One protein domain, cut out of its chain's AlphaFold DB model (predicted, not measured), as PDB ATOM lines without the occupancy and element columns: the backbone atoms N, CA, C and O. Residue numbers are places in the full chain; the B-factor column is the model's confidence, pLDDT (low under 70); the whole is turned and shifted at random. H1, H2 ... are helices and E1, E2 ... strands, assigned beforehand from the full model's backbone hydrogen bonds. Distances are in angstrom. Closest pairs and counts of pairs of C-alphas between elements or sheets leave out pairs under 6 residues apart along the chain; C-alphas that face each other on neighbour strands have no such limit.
ATOM      1  N   ARG A  21     145.846 286.332 241.407       93.81
ATOM      2  CA  ARG A  21     144.477 286.167 241.898       93.81
ATOM      3  C   ARG A  21     144.404 286.304 243.414       93.81
ATOM      4  O   ARG A  21     145.213 285.702 244.115       93.81
ATOM      5  N   ILE A  22     143.444 287.090 243.889       94.81
ATOM      6  CA  ILE A  22     143.141 287.313 245.309       94.81
ATOM      7  C   ILE A  22     141.628 287.483 245.500       94.81
ATOM      8  O   ILE A  22     140.900 287.763 244.548       94.81
ATOM      9  N   THR A  23     141.151 287.335 246.728       95.94
ATOM     10  CA  THR A  23     139.770 287.645 247.122       95.94
ATOM     11  C   THR A  23     139.551 289.151 247.269       95.94
ATOM     12  O   THR A  23     140.500 289.924 247.439       95.94
ATOM     13  N   LEU A  24     138.288 289.587 247.264       94.69
ATOM     14  CA  LEU A  24     137.940 290.987 247.524       94.69
ATOM     15  C   LEU A  24     138.412 291.452 248.911       94.69
ATOM     16  O   LEU A  24     138.899 292.571 249.058       94.69
ATOM     17  N   THR A  25     138.330 290.588 249.923       95.50
ATOM     18  CA  THR A  25     138.810 290.892 251.277       95.50
ATOM     19  C   THR A  25     140.321 291.110 251.311       95.50
ATOM     20  O   THR A  25     140.781 292.095 251.889       95.50
ATOM     21  N   GLU A  26     141.101 290.242 250.664       97.19
ATOM     22  CA  GLU A  26     142.557 290.415 250.553       97.19
ATOM     23  C   GLU A  26     142.915 291.675 249.762       97.19
ATOM     24  O   GLU A  26     143.860 292.387 250.112       97.19
ATOM     25  N   PHE A  27     142.143 291.990 248.720       96.94
ATOM     26  CA  PHE A  27     142.320 293.225 247.966       96.94
ATOM     27  C   PHE A  27     142.094 294.453 248.854       96.94
ATOM     28  O   PHE A  27     142.950 295.335 248.898       96.94
ATOM     29  N   HIS A  28     141.012 294.485 249.635       97.06
ATOM     30  CA  HIS A  28     140.756 295.576 250.580       97.06
ATOM     31  C   HIS A  28     141.867 295.719 251.624       97.06
ATOM     32  O   HIS A  28     142.288 296.836 251.908       97.06
ATOM     33  N   GLN A  29     142.417 294.617 252.136       97.88
ATOM     34  CA  GLN A  29     143.571 294.668 253.040       97.88
ATOM     35  C   GLN A  29     144.809 295.279 252.364       97.88
ATOM     36  O   GLN A  29     145.543 296.053 252.985       97.88
ATOM     37  N   CYS A  30     145.041 294.967 251.086       98.00
ATOM     38  CA  CYS A  30     146.118 295.579 250.307       98.00
ATOM     39  C   CYS A  30     145.883 297.084 250.109       98.00
ATOM     40  O   CYS A  30     146.824 297.865 250.259       98.00
ATOM     41  N   VAL A  31     144.646 297.500 249.823       98.38
ATOM     42  CA  VAL A  31     144.250 298.913 249.689       98.38
ATOM     43  C   VAL A  31     144.442 299.671 251.006       98.38
ATOM     44  O   VAL A  31     145.043 300.747 251.009       98.38
ATOM     45  N   ASP A  32     144.015 299.099 252.132       98.44
ATOM     46  CA  ASP A  32     144.160 299.712 253.456       98.44
ATOM     47  C   ASP A  32     145.641 299.889 253.824       98.44
ATOM     48  O   ASP A  32     146.066 300.966 254.257       98.44
ATOM     49  N   ARG A  33     146.463 298.858 253.582       98.38
ATOM     50  CA  ARG A  33     147.915 298.917 253.803       98.38
ATOM     51  C   ARG A  33     148.584 299.954 252.903       98.38
ATOM     52  O   ARG A  33     149.399 300.736 253.391       98.38
ATOM     53  N   ALA A  34     148.255 299.971 251.612       98.62
ATOM     54  CA  ALA A  34     148.777 300.944 250.654       98.62
ATOM     55  C   ALA A  34     148.447 302.379 251.090       98.62
ATOM     56  O   ALA A  34     149.335 303.230 251.146       98.62
ATOM     57  N   THR A  35     147.196 302.613 251.495       98.69
ATOM     58  CA  THR A  35     146.729 303.904 252.011       98.69
ATOM     59  C   THR A  35     147.536 304.325 253.237       98.69
ATOM     60  O   THR A  35     148.071 305.431 253.273       98.69
ATOM     61  N   TYR A  36     147.687 303.433 254.220       98.50
ATOM     62  CA  TYR A  36     148.469 303.709 255.425       98.50
ATOM     63  C   TYR A  36     149.920 304.088 255.100       98.50
ATOM     64  O   TYR A  36     150.436 305.077 255.624       98.50
ATOM     65  N   LEU A  37     150.578 303.330 254.219       98.62
ATOM     66  CA  LEU A  37     151.968 303.582 253.843       98.62
ATOM     67  C   LEU A  37     152.136 304.940 253.163       98.62
ATOM     68  O   LEU A  37     153.015 305.702 253.562       98.62
ATOM     69  N   LEU A  38     151.277 305.272 252.195       98.38
ATOM     70  CA  LEU A  38     151.344 306.560 251.502       98.38
ATOM     71  C   LEU A  38     151.053 307.743 252.438       98.38
ATOM     72  O   LEU A  38     151.679 308.794 252.305       98.38
ATOM     73  N   GLN A  39     150.164 307.576 253.422       98.12
ATOM     74  CA  GLN A  39     149.879 308.617 254.413       98.12
ATOM     75  C   GLN A  39     151.032 308.838 255.398       98.12
ATOM     76  O   GLN A  39     151.288 309.975 255.793       98.12
ATOM     77  N   LYS A  40     151.700 307.765 255.836       97.81
ATOM     78  CA  LYS A  40     152.608 307.810 256.996       97.81
ATOM     79  C   LYS A  40     154.090 307.799 256.659       97.81
ATOM     80  O   LYS A  40     154.886 308.100 257.542       97.81
ATOM     81  N   ARG A  41     154.475 307.433 255.438       97.12
ATOM     82  CA  ARG A  41     155.883 307.267 255.066       97.12
ATOM     83  C   ARG A  41     156.285 308.185 253.925       97.12
ATOM     84  O   ARG A  41     155.473 308.574 253.085       97.12
ATOM     85  N   GLU A  42     157.571 308.511 253.892       97.12
ATOM     86  CA  GLU A  42     158.193 309.066 252.696       97.12
ATOM     87  C   GLU A  42     158.341 307.965 251.650       97.12
ATOM     88  O   GLU A  42     158.666 306.827 251.994       97.12
ATOM     89  N   LEU A  43     158.129 308.295 250.373       97.75
ATOM     90  CA  LEU A  43     158.134 307.290 249.307       97.75
ATOM     91  C   LEU A  43     159.465 306.530 249.240       97.75
ATOM     92  O   LEU A  43     159.453 305.319 249.110       97.75
ATOM     93  N   SER A  44     160.596 307.208 249.429       97.50
ATOM     94  CA  SER A  44     161.937 306.600 249.463       97.50
ATOM     95  C   SER A  44     162.133 305.547 250.564       97.50
ATOM     96  O   SER A  44     163.056 304.742 250.473       97.50
ATOM     97  N   THR A  45     161.287 305.544 251.599       97.94
ATOM     98  CA  THR A  45     161.369 304.617 252.746       97.94
ATOM     99  C   THR A  45     160.402 303.435 252.639       97.94
ATOM    100  O   THR A  45     160.421 302.527 253.476       97.94
ATOM    101  N   ILE A  46     159.522 303.442 251.636       98.31
ATOM    102  CA  ILE A  46     158.617 302.330 251.358       98.31
ATOM    103  C   ILE A  46     159.418 301.244 250.631       98.31
ATOM    104  O   ILE A  46     160.229 301.523 249.753       98.31
ATOM    105  N   SER A  47     159.223 299.984 251.022       98.31
ATOM    106  CA  SER A  47     159.966 298.877 250.417       98.31
ATOM    107  C   SER A  47     159.561 298.662 248.954       98.31
ATOM    108  O   SER A  47     158.411 298.904 248.585       98.31
ATOM    109  N   ASP A  48     160.464 298.116 248.131       98.25
ATOM    110  CA  ASP A  48     160.158 297.758 246.735       98.25
ATOM    111  C   ASP A  48     158.902 296.864 246.642       98.25
ATOM    112  O   ASP A  48     158.035 297.072 245.793       98.25
ATOM    113  N   LYS A  49     158.753 295.903 247.567       97.44
ATOM    114  CA  LYS A  49     157.586 295.009 247.650       97.44
ATOM    115  C   LYS A  49     156.290 295.774 247.929       97.44
ATOM    116  O   LYS A  49     155.253 295.456 247.349       97.44
ATOM    117  N   ASP A  50     156.335 296.752 248.826       98.31
ATOM    118  CA  ASP A  50     155.167 297.568 249.142       98.31
ATOM    119  C   ASP A  50     154.835 298.530 247.991       98.31
ATOM    120  O   ASP A  50     153.661 298.715 247.684       98.31
ATOM    121  N   HIS A  51     155.833 299.080 247.292       98.25
ATOM    122  CA  HIS A  51     155.605 299.863 246.076       98.25
ATOM    123  C   HIS A  51     154.938 299.048 244.971       98.25
ATOM    124  O   HIS A  51     153.971 299.513 244.376       98.25
ATOM    125  N   ILE A  52     155.392 297.816 244.742       97.56
ATOM    126  CA  ILE A  52     154.740 296.868 243.830       97.56
ATOM    127  C   ILE A  52     153.269 296.684 244.223       97.56
ATOM    128  O   ILE A  52     152.395 296.818 243.373       97.56
ATOM    129  N   ALA A  53     152.974 296.436 245.503       97.75
ATOM    130  CA  ALA A  53     151.598 296.264 245.968       97.75
ATOM    131  C   ALA A  53     150.743 297.531 245.778       97.75
ATOM    132  O   ALA A  53     149.611 297.429 245.310       97.75
ATOM    133  N   ILE A  54     151.289 298.715 246.082       98.56
ATOM    134  CA  ILE A  54     150.624 300.008 245.852       98.56
ATOM    135  C   ILE A  54     150.288 300.172 244.366       98.56
ATOM    136  O   ILE A  54     149.141 300.464 244.031       98.56
ATOM    137  N   ILE A  55     151.259 299.940 243.477       97.88
ATOM    138  CA  ILE A  55     151.065 300.041 242.027       97.88
ATOM    139  C   ILE A  55     149.984 299.061 241.555       97.88
ATOM    140  O   ILE A  55     149.079 299.461 240.824       97.88
ATOM    141  N   MET A  56     150.019 297.805 242.010       97.12
ATOM    142  CA  MET A  56     149.000 296.816 241.651       97.12
ATOM    143  C   MET A  56     147.598 297.229 242.119       97.12
ATOM    144  O   MET A  56     146.641 297.072 241.359       97.12
ATOM    145  N   CYS A  57     147.455 297.792 243.326       97.69
ATOM    146  CA  CYS A  57     146.179 298.334 243.804       97.69
ATOM    147  C   CYS A  57     145.683 299.475 242.907       97.69
ATOM    148  O   CYS A  57     144.559 299.408 242.408       97.69
ATOM    149  N   LEU A  58     146.529 300.479 242.649       97.12
ATOM    150  CA  LEU A  58     146.181 301.642 241.824       97.12
ATOM    151  C   LEU A  58     145.787 301.238 240.402       97.12
ATOM    152  O   LEU A  58     144.764 301.690 239.896       97.12
ATOM    153  N   ASN A  59     146.542 300.335 239.777       95.06
ATOM    154  CA  ASN A  59     146.217 299.831 238.448       95.06
ATOM    155  C   ASN A  59     144.900 299.055 238.428       95.06
ATOM    156  O   ASN A  59     144.122 299.202 237.491       95.06
ATOM    157  N   THR A  60     144.639 298.231 239.445       94.12
ATOM    158  CA  THR A  60     143.396 297.448 239.526       94.12
ATOM    159  C   THR A  60     142.181 298.374 239.617       94.12
ATOM    160  O   THR A  60     141.222 298.193 238.868       94.12
ATOM    161  N   ILE A  61     142.253 299.412 240.461       94.50
ATOM    162  CA  ILE A  61     141.198 300.429 240.601       94.50
ATOM    163  C   ILE A  61     141.032 301.212 239.295       94.50
ATOM    164  O   ILE A  61     139.922 301.327 238.775       94.50
ATOM    165  N   PHE A  62     142.138 301.696 238.724       92.12
ATOM    166  CA  PHE A  62     142.139 302.448 237.472       92.12
ATOM    167  C   PHE A  62     141.489 301.657 236.329       92.12
ATOM    168  O   PHE A  62     140.598 302.166 235.651       92.12
ATOM    169  N   MET A  63     141.874 300.390 236.150       89.25
ATOM    170  CA  MET A  63     141.341 299.524 235.094       89.25
ATOM    171  C   MET A  63     139.856 299.198 235.284       89.25
ATOM    172  O   MET A  63     139.127 299.099 234.296       89.25
ATOM    173  N   ALA A  64     139.395 299.057 236.531       88.50
ATOM    174  CA  ALA A  64     137.981 298.851 236.839       88.50
ATOM    175  C   ALA A  64     137.120 300.088 236.527       88.50
ATOM    176  O   ALA A  64     135.958 299.954 236.144       88.50
ATOM    177  N   LYS A  65     137.682 301.294 236.671       84.44
ATOM    178  CA  LYS A  65     136.969 302.562 236.452       84.44
ATOM    179  C   LYS A  65     137.024 303.070 235.020       84.44
ATOM    180  O   LYS A  65     136.036 303.608 234.534       84.44
ATOM    181  N   ALA A  66     138.143 302.872 234.328       80.19
ATOM    182  CA  ALA A  66     138.334 303.316 232.948       80.19
ATOM    183  C   ALA A  66     137.513 302.509 231.917       80.19
ATOM    184  O   ALA A  66     137.659 302.713 230.716       80.19
ATOM    185  N   GLY A  67     136.643 301.593 232.363       64.75
ATOM    186  CA  GLY A  67     135.733 300.836 231.500       64.75
ATOM    187  C   GLY A  67     136.380 299.662 230.760       64.75
ATOM    188  O   GLY A  67     135.691 298.972 230.017       64.75
ATOM    189  N   PHE A  68     137.673 299.387 230.986       62.91
ATOM    190  CA  PHE A  68     138.357 298.208 230.433       62.91
ATOM    191  C   PHE A  68     137.856 296.894 231.044       62.91
ATOM    192  O   PHE A  68     137.932 295.839 230.420       62.91
ATOM    193  N   ARG A  69     137.332 296.960 232.269       58.53
ATOM    194  CA  ARG A  69     136.486 295.936 232.879       58.53
ATOM    195  C   ARG A  69     135.167 296.639 233.183       58.53
ATOM    196  O   ARG A  69     135.197 297.703 233.793       58.53
ATOM    197  N   SER A  70     134.046 296.110 232.695       54.53
ATOM    198  CA  SER A  70     132.690 296.639 232.906       54.53
ATOM    199  C   SER A  70     132.558 297.222 234.311       54.53
ATOM    200  O   SER A  70     132.874 296.489 235.241       54.53
ATOM    201  N   SER A  71     132.154 298.492 234.448       63.25
ATOM    202  CA  SER A  71     132.197 299.301 235.685       63.25
ATOM    203  C   SER A  71     131.900 298.504 236.962       63.25
ATOM    204  O   SER A  71     130.766 298.415 237.444       63.25
ATOM    205  N   ASP A  72     132.950 297.894 237.510       75.94
ATOM    206  CA  ASP A  72     132.809 296.908 238.565       75.94
ATOM    207  C   ASP A  72     132.673 297.659 239.882       75.94
ATOM    208  O   ASP A  72     133.630 298.215 240.427       75.94
ATOM    209  N   ARG A  73     131.433 297.704 240.375       82.12
ATOM    210  CA  ARG A  73     131.050 298.488 241.554       82.12
ATOM    211  C   ARG A  73     131.838 298.105 242.807       82.12
ATOM    212  O   ARG A  73     131.891 298.919 243.724       82.12
ATOM    213  N   ARG A  74     132.476 296.927 242.839       86.62
ATOM    214  CA  ARG A  74     133.346 296.491 243.943       86.62
ATOM    215  C   ARG A  74     134.533 297.431 244.173       86.62
ATOM    216  O   ARG A  74     135.008 297.511 245.293       86.62
ATOM    217  N   PHE A  75     134.971 298.173 243.152       88.69
ATOM    218  CA  PHE A  75     136.108 299.102 243.234       88.69
ATOM    219  C   PHE A  75     135.696 300.579 243.368       88.69
ATOM    220  O   PHE A  75     136.541 301.470 243.303       88.69
ATOM    221  N   ASN A  76     134.397 300.852 243.538       85.25
ATOM    222  CA  ASN A  76     133.847 302.204 243.704       85.25
ATOM    223  C   ASN A  76     133.523 302.543 245.168       85.25
ATOM    224  O   ASN A  76     132.765 303.481 245.432       85.25
ATOM    225  N   ASP A  77     134.063 301.775 246.112       89.88
ATOM    226  CA  ASP A  77     133.861 301.996 247.537       89.88
ATOM    227  C   ASP A  77     134.763 303.111 248.102       89.88
ATOM    228  O   ASP A  77     135.651 303.650 247.431       89.88
ATOM    229  N   ASP A  78     134.519 303.479 249.361       93.88
ATOM    230  CA  ASP A  78     135.280 304.530 250.044       93.88
ATOM    231  C   ASP A  78     136.755 304.175 250.244       93.88
ATOM    232  O   ASP A  78     137.596 305.073 250.287       93.88
ATOM    233  N   ARG A  79     137.095 302.884 250.338       95.50
ATOM    234  CA  ARG A  79     138.481 302.440 250.535       95.50
ATOM    235  C   ARG A  79     139.310 302.718 249.292       95.50
ATOM    236  O   ARG A  79     140.371 303.334 249.386       95.50
ATOM    237  N   CYS A  80     138.803 302.311 248.129       96.06
ATOM    238  CA  CYS A  80     139.467 302.531 246.848       96.06
ATOM    239  C   CYS A  80     139.603 304.028 246.554       96.06
ATOM    240  O   CYS A  80     140.703 304.486 246.242       96.06
ATOM    241  N   ARG A  81     138.523 304.798 246.765       95.25
ATOM    242  CA  ARG A  81     138.547 306.264 246.618       95.25
ATOM    243  C   ARG A  81     139.597 306.915 247.508       95.25
ATOM    244  O   ARG A  81     140.351 307.762 247.044       95.25
ATOM    245  N   LYS A  82     139.683 306.501 248.773       97.88
ATOM    246  CA  LYS A  82     140.662 307.046 249.718       97.88
ATOM    247  C   LYS A  82     142.101 306.783 249.276       97.88
ATOM    248  O   LYS A  82     142.935 307.677 249.414       97.88
ATOM    249  N   LEU A  83     142.401 305.594 248.750       98.31
ATOM    250  CA  LEU A  83     143.732 305.297 248.219       98.31
ATOM    251  C   LEU A  83     144.081 306.211 247.039       98.31
ATOM    252  O   LEU A  83     145.187 306.745 247.011       98.31
ATOM    253  N   GLU A  84     143.159 306.408 246.095       97.12
ATOM    254  CA  GLU A  84     143.365 307.325 244.965       97.12
ATOM    255  C   GLU A  84     143.607 308.754 245.447       97.12
ATOM    256  O   GLU A  84     144.611 309.347 245.073       97.12
ATOM    257  N   THR A  85     142.765 309.268 246.352       97.69
ATOM    258  CA  THR A  85     142.934 310.610 246.927       97.69
ATOM    259  C   THR A  85     144.313 310.779 247.558       97.69
ATOM    260  O   THR A  85     145.020 311.730 247.246       97.69
ATOM    261  N   VAL A  86     144.742 309.830 248.394       98.25
ATOM    262  CA  VAL A  86     146.066 309.890 249.032       98.25
ATOM    263  C   VAL A  86     147.194 309.787 247.998       98.25
ATOM    264  O   VAL A  86     148.228 310.442 248.143       98.25
ATOM    265  N   ALA A  87     147.036 308.956 246.967       98.00
ATOM    266  CA  ALA A  87     148.022 308.833 245.899       98.00
ATOM    267  C   ALA A  87     148.142 310.129 245.085       98.00
ATOM    268  O   ALA A  87     149.262 310.523 244.751       98.00
ATOM    269  N   ASP A  88     147.027 310.806 244.816       97.25
ATOM    270  CA  ASP A  88     146.985 312.087 244.114       97.25
ATOM    271  C   ASP A  88     147.583 313.215 244.963       97.25
ATOM    272  O   ASP A  88     148.459 313.934 244.485       97.25
ATOM    273  N   GLU A  89     147.219 313.312 246.247       97.38
ATOM    274  CA  GLU A  89     147.793 314.274 247.204       97.38
ATOM    275  C   GLU A  89     149.317 314.127 247.338       97.38
ATOM    276  O   GLU A  89     150.047 315.107 247.485       97.38
ATOM    277  N   LYS A  90     149.825 312.891 247.268       96.25
ATOM    278  CA  LYS A  90     151.266 312.599 247.289       96.25
ATOM    279  C   LYS A  90     151.941 312.798 245.932       96.25
ATOM    280  O   LYS A  90     153.149 312.558 245.826       96.25
ATOM    281  N   GLU A  91     151.189 313.179 244.900       96.88
ATOM    282  CA  GLU A  91     151.589 313.153 243.492       96.88
ATOM    283  C   GLU A  91     152.333 311.849 243.151       96.88
ATOM    284  O   GLU A  91     153.402 311.868 242.533       96.88
ATOM    285  N   TYR A  92     151.821 310.702 243.613       97.56
ATOM    286  CA  TYR A  92     152.560 309.438 243.659       97.56
ATOM    287  C   TYR A  92     153.154 309.076 242.297       97.56
ATOM    288  O   TYR A  92     154.349 308.802 242.210       97.56
ATOM    289  N   ARG A  93     152.367 309.199 241.216       92.75
ATOM    290  CA  ARG A  93     152.810 308.967 239.827       92.75
ATOM    291  C   ARG A  93     154.055 309.774 239.450       92.75
ATOM    292  O   ARG A  93     154.922 309.272 238.743       92.75
ATOM    293  N   ARG A  94     154.142 311.029 239.893       93.19
ATOM    294  CA  ARG A  94     155.267 311.925 239.598       93.19
ATOM    295  C   ARG A  94     156.434 311.666 240.545       93.19
ATOM    296  O   ARG A  94     157.578 311.585 240.103       93.19
ATOM    297  N   ASN A  95     156.155 311.531 241.838       96.56
ATOM    298  CA  ASN A  95     157.181 311.440 242.871       96.56
ATOM    299  C   ASN A  95     157.842 310.058 242.953       96.56
ATOM    300  O   ASN A  95     159.002 309.980 243.352       96.56
ATOM    301  N   ILE A  96     157.192 308.984 242.491       96.06
ATOM    302  CA  ILE A  96     157.832 307.665 242.393       96.06
ATOM    303  C   ILE A  96     159.010 307.658 241.402       96.06
ATOM    304  O   ILE A  96     159.971 306.924 241.613       96.06
ATOM    305  N   ASN A  97     159.030 308.550 240.401       94.62
ATOM    306  CA  ASN A  97     160.184 308.717 239.506       94.62
ATOM    307  C   ASN A  97     161.424 309.264 240.233       94.62
ATOM    308  O   ASN A  97     162.537 309.060 239.770       94.62
ATOM    309  N   LYS A  98     161.266 309.935 241.381       96.12
ATOM    310  CA  LYS A  98     162.413 310.356 242.203       96.12
ATOM    311  C   LYS A  98     163.037 309.168 242.940       96.12
ATOM    312  O   LYS A  98     164.242 309.153 243.155       96.12
ATOM    313  N   VAL A  99     162.222 308.175 243.306       96.81
ATOM    314  CA  VAL A  99     162.671 306.926 243.952       96.81
ATOM    315  C   VAL A  99     163.245 305.953 242.915       96.81
ATOM    316  O   VAL A  99     164.255 305.297 243.160       96.81
ATOM    317  N   TYR A 100     162.632 305.893 241.730       96.69
ATOM    318  CA  TYR A 100     163.016 305.021 240.621       96.69
ATOM    319  C   TYR A 100     163.197 305.840 239.329       96.69
ATOM    320  O   TYR A 100     162.298 305.863 238.486       96.69
ATOM    321  N   PRO A 101     164.356 306.501 239.143       94.50
ATOM    322  CA  PRO A 101     164.575 307.446 238.040       94.50
ATOM    323  C   PRO A 101     164.685 306.798 236.661       94.50
ATOM    324  O   PRO A 101     164.506 307.469 235.651       94.50
ATOM    325  N   GLN A 102     164.951 305.494 236.594       93.50
ATOM    326  CA  GLN A 102     165.093 304.748 235.339       93.50
ATOM    327  C   GLN A 102     163.738 304.305 234.757       93.50
ATOM    328  O   GLN A 102     163.644 303.225 234.173       93.50
ATOM    329  N   SER A 103     162.669 305.079 234.967       90.25
ATOM    330  CA  SER A 103     161.353 304.748 234.424       90.25
ATOM    331  C   SER A 103     161.299 304.974 232.914       90.25
ATOM    332  O   SER A 103     161.972 305.841 232.359       90.25
ATOM    333  N   ILE A 104     160.514 304.146 232.232       91.31
ATOM    334  CA  ILE A 104     160.388 304.138 230.774       91.31
ATOM    335  C   ILE A 104     158.902 304.201 230.442       91.31
ATOM    336  O   ILE A 104     158.093 303.554 231.103       91.31
ATOM    337  N   PHE A 105     158.516 304.950 229.413       86.50
ATOM    338  CA  PHE A 105     157.134 304.917 228.940       86.50
ATOM    339  C   PHE A 105     156.769 303.514 228.443       86.50
ATOM    340  O   PHE A 105     157.473 302.935 227.612       86.50
ATOM    341  N   SER A 106     155.666 302.965 228.953       79.88
ATOM    342  CA  SER A 106     155.116 301.702 228.459       79.88
ATOM    343  C   SER A 106     154.239 301.942 227.225       79.88
ATOM    344  O   SER A 106     153.757 303.053 226.983       79.88
ATOM    345  N   ARG A 107     153.989 300.885 226.436       68.38
ATOM    346  CA  ARG A 107     153.161 300.951 225.211       68.38
ATOM    347  C   ARG A 107     151.740 301.482 225.452       68.38
ATOM    348  O   ARG A 107     151.128 301.978 224.516       68.38
ATOM    349  N   GLY A 108     151.237 301.410 226.686       71.62
ATOM    350  CA  GLY A 108     149.914 301.895 227.079       71.62
ATOM    351  C   GLY A 108     149.886 303.308 227.670       71.62
ATOM    352  O   GLY A 108     148.944 303.610 228.390       71.62
ATOM    353  N   MET A 109     150.904 304.154 227.448       80.75
ATOM    354  CA  MET A 109     151.048 305.495 228.066       80.75
ATOM    355  C   MET A 109     151.242 305.487 229.597       80.75
ATOM    356  O   MET A 109     151.133 306.526 230.259       80.75
ATOM    357  N   GLY A 110     151.546 304.318 230.165       87.50
ATOM    358  CA  GLY A 110     151.951 304.151 231.558       87.50
ATOM    359  C   GLY A 110     153.453 304.357 231.753       87.50
ATOM    360  O   GLY A 110     154.187 304.702 230.823       87.50
ATOM    361  N   LEU A 111     153.917 304.117 232.977       92.38
ATOM    362  CA  LEU A 111     155.337 304.140 233.336       92.38
ATOM    363  C   LEU A 111     155.778 302.747 233.776       92.38
ATOM    364  O   LEU A 111     155.249 302.203 234.738       92.38
ATOM    365  N   TYR A 112     156.753 302.172 233.082       94.12
ATOM    366  CA  TYR A 112     157.431 300.949 233.488       94.12
ATOM    367  C   TYR A 112     158.648 301.281 234.349       94.12
ATOM    368  O   TYR A 112     159.476 302.110 233.972       94.12
ATOM    369  N   TYR A 113     158.776 300.603 235.485       94.56
ATOM    370  CA  TYR A 113     159.883 300.730 236.426       94.56
ATOM    371  C   TYR A 113     160.729 299.449 236.399       94.56
ATOM    372  O   TYR A 113     160.362 298.477 237.065       94.56
ATOM    373  N   PRO A 114     161.874 299.418 235.684       94.00
ATOM    374  CA  PRO A 114     162.669 298.200 235.499       94.00
ATOM    375  C   PRO A 114     163.115 297.538 236.806       94.00
ATOM    376  O   PRO A 114     163.073 296.315 236.912       94.00
ATOM    377  N   LYS A 115     163.476 298.333 237.824       94.94
ATOM    378  CA  LYS A 115     163.862 297.820 239.150       94.94
ATOM    379  C   LYS A 115     162.719 297.058 239.829       94.94
ATOM    380  O   LYS A 115     162.954 296.014 240.427       94.94
ATOM    381  N   LEU A 116     161.491 297.562 239.709       94.81
ATOM    382  CA  LEU A 116     160.297 296.923 240.270       94.81
ATOM    383  C   LEU A 116     159.729 295.832 239.364       94.81
ATOM    384  O   LEU A 116     158.893 295.051 239.810       94.81
ATOM    385  N   LYS A 117     160.151 295.804 238.092       93.00
ATOM    386  CA  LYS A 117     159.536 295.007 237.025       93.00
ATOM    387  C   LYS A 117     158.025 295.242 236.975       93.00
ATOM    388  O   LYS A 117     157.247 294.301 236.867       93.00
ATOM    389  N   MET A 118     157.611 296.504 237.111       93.25
ATOM    390  CA  MET A 118     156.211 296.874 237.311       93.25
ATOM    391  C   MET A 118     155.799 298.077 236.464       93.25
ATOM    392  O   MET A 118     156.587 299.001 236.279       93.25
ATOM    393  N   GLU A 119     154.567 298.057 235.958       93.75
ATOM    394  CA  GLU A 119     153.961 299.150 235.187       93.75
ATOM    395  C   GLU A 119     152.971 299.915 236.061       93.75
ATOM    396  O   GLU A 119     152.208 299.292 236.788       93.75
ATOM    397  N   LEU A 120     152.960 301.243 235.986       94.62
ATOM    398  CA  LEU A 120     152.006 302.119 236.663       94.62
ATOM    399  C   LEU A 120     151.150 302.856 235.630       94.62
ATOM    400  O   LEU A 120     151.677 303.604 234.801       94.62
ATOM    401  N   TYR A 121     149.833 302.694 235.754       91.81
ATOM    402  CA  TYR A 121     148.794 303.260 234.896       91.81
ATOM    403  C   TYR A 121     148.957 302.931 233.403       91.81
ATOM    404  O   TYR A 121     149.745 302.072 233.005       91.81
ATOM    405  N   GLY A 122     148.153 303.593 232.567       87.50
ATOM    406  CA  GLY A 122     148.079 303.326 231.139       87.50
ATOM    407  C   GLY A 122     147.240 302.086 230.850       87.50
ATOM    408  O   GLY A 122     146.181 301.900 231.437       87.50
ATOM    409  N   THR A 123     147.733 301.213 229.980       85.75
ATOM    410  CA  THR A 123     147.194 299.858 229.791       85.75
ATOM    411  C   THR A 123     148.206 298.858 230.346       85.75
ATOM    412  O   THR A 123     148.997 298.316 229.572       85.75
ATOM    413  N   PRO A 124     148.263 298.682 231.680       84.88
ATOM    414  CA  PRO A 124     149.241 297.808 232.299       84.88
ATOM    415  C   PRO A 124     149.010 296.353 231.884       84.88
ATOM    416  O   PRO A 124     147.870 295.895 231.757       84.88
ATOM    417  N   ASN A 125     150.098 295.611 231.718       87.38
ATOM    418  CA  ASN A 125     150.067 294.171 231.509       87.38
ATOM    419  C   ASN A 125     149.377 293.451 232.688       87.38
ATOM    420  O   ASN A 125     149.422 293.937 233.823       87.38
ATOM    421  N   PRO A 126     148.784 292.258 232.475       87.12
ATOM    422  CA  PRO A 126     148.025 291.554 233.511       87.12
ATOM    423  C   PRO A 126     148.791 291.331 234.820       87.12
ATOM    424  O   PRO A 126     148.211 291.489 235.892       87.12
ATOM    425  N   TYR A 127     150.099 291.053 234.765       89.12
ATOM    426  CA  TYR A 127     150.934 290.866 235.961       89.12
ATOM    427  C   TYR A 127     150.969 292.095 236.891       89.12
ATOM    428  O   TYR A 127     151.282 291.965 238.073       89.12
ATOM    429  N   ALA A 128     150.654 293.285 236.371       92.38
ATOM    430  CA  ALA A 128     150.667 294.549 237.097       92.38
ATOM    431  C   ALA A 128     149.304 294.925 237.702       92.38
ATOM    432  O   ALA A 128     149.113 296.049 238.166       92.38
ATOM    433  N   THR A 129     148.353 293.992 237.715       93.25
ATOM    434  CA  THR A 129     147.016 294.150 238.306       93.25
ATOM    435  C   THR A 129     146.643 292.908 239.116       93.25
ATOM    436  O   THR A 129     147.233 291.839 238.947       93.25
ATOM    437  N   PHE A 130     145.647 293.026 239.993       93.88
ATOM    438  CA  PHE A 130     145.056 291.888 240.694       93.88
ATOM    439  C   PHE A 130     143.836 291.347 239.952       93.88
ATOM    440  O   PHE A 130     142.992 292.112 239.482       93.88
ATOM    441  N   ASP A 131     143.724 290.021 239.892       92.56
ATOM    442  CA  ASP A 131     142.484 289.343 239.523       92.56
ATOM    443  C   ASP A 131     141.671 289.136 240.800       92.56
ATOM    444  O   ASP A 131     142.019 288.300 241.635       92.56
ATOM    445  N   VAL A 132     140.637 289.949 240.997       92.19
ATOM    446  CA  VAL A 132     139.896 289.979 242.261       92.19
ATOM    447  C   VAL A 132     138.630 289.140 242.146       92.19
ATOM    448  O   VAL A 132     137.635 289.542 241.521       92.19
ATOM    449  N   SER A 133     138.646 287.973 242.786       91.25
ATOM    450  CA  SER A 133     137.448 287.153 242.936       91.25
ATOM    451  C   SER A 133     136.473 287.782 243.928       91.25
ATOM    452  O   SER A 133     136.817 288.693 244.682       91.25
TER     453      SER A 133
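AT A GLANCE: This is residues 21 to 133 of the 134 residues of an uncharacterized protein of Mucilaginibacter pineti (UniProt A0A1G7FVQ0). One long helix, H2, runs through the middle, with H1 and H3 side by side crossing it on one side and the small strand hairpin E2 and E3 on the side away from H1. At the beginning of H1 the first and last printed residues meet in a short strand pair, E1 and E4, while H4 turns off after H3 at a steep tilt. The printed part has 113 residues with four named helices and four named strands, in the order E1 H1 H2 H3 H4 E2 E3 E4; E1 and E4 are parallel, E2 and E3 antiparallel, and the class is mostly helix. The whole is compact, with a radius of gyration of the C-alphas of 13.0 A and spans of 35 by 33 by 23 A.

IN THESE COORDINATES: E1, residues 21 to 23, begins with C-alpha 21 at (144.477, 286.167, 241.898), and E4, residues 130 to 133, ends with C-alpha 133 at (137.448, 287.153, 242.936). H1, residues 24 to 40, is 24.2 A long. H2, residues 48 to 65, is 25.8 A long and begins with C-alpha 48 at (160.158, 297.758, 246.735). H3, residues 78 to 89, measures 16.1 A, and H4, residues 92 to 99, measures 10.4 A. E2 is residues 111 to 113 and E3 is residues 118 to 120.

HOW THE PARTS SIT: E1 and E4 are parallel neighbours, with N 22 and O 131 within hydrogen-bond range at 2.9 A. The closest C-alphas of H1 and E4, those of Leu 24 and Val 132, are 5.7 A apart. H1, with residues 27 to 34 alone, touches H2 at a steep tilt of 61 degrees, opposite ways; the closest C-alphas, those of Ala 34 and Ile 54, are 5.2 A apart. H1 touches H3 at a shallow tilt of 31 degrees, the same way, closest at the C-alphas of Thr 35 and Leu 83, 5.0 A. H2 and H3 only just touch, with 3 pairs of C-alphas within 8 A, the closest those of Ile 61 and Cys 80, 6.8 A. H3 and H4 are close but not clearly touching, the C-alphas of Ala 87 and Arg 93 being closest at 7.7 A. H2 and H4 are near each other. The hairpin E2 and E3 is antiparallel, with N 113 and O 118 at 2.8 A, within hydrogen-bond range. The closest C-alphas of H2 and E3, those of Ile 55 and Leu 120, are 5.8 A apart. Each O i to N i+4 pair is within hydrogen-bond range in H1, H2 and H3; in H4 1 of 4 is, beside 4 of 5 O i to N i+3 pairs.

THE WHOLE: The two C-alphas farthest apart, those of Thr 45 and Ser 70, are 35.8 A apart. The printed part has no cut. The links H2 to H3 and H4 to E2 are long. The model's pLDDT is under 70 at residues 67 to 71 and at residue 107, with a mean of 92.1 over the printed part.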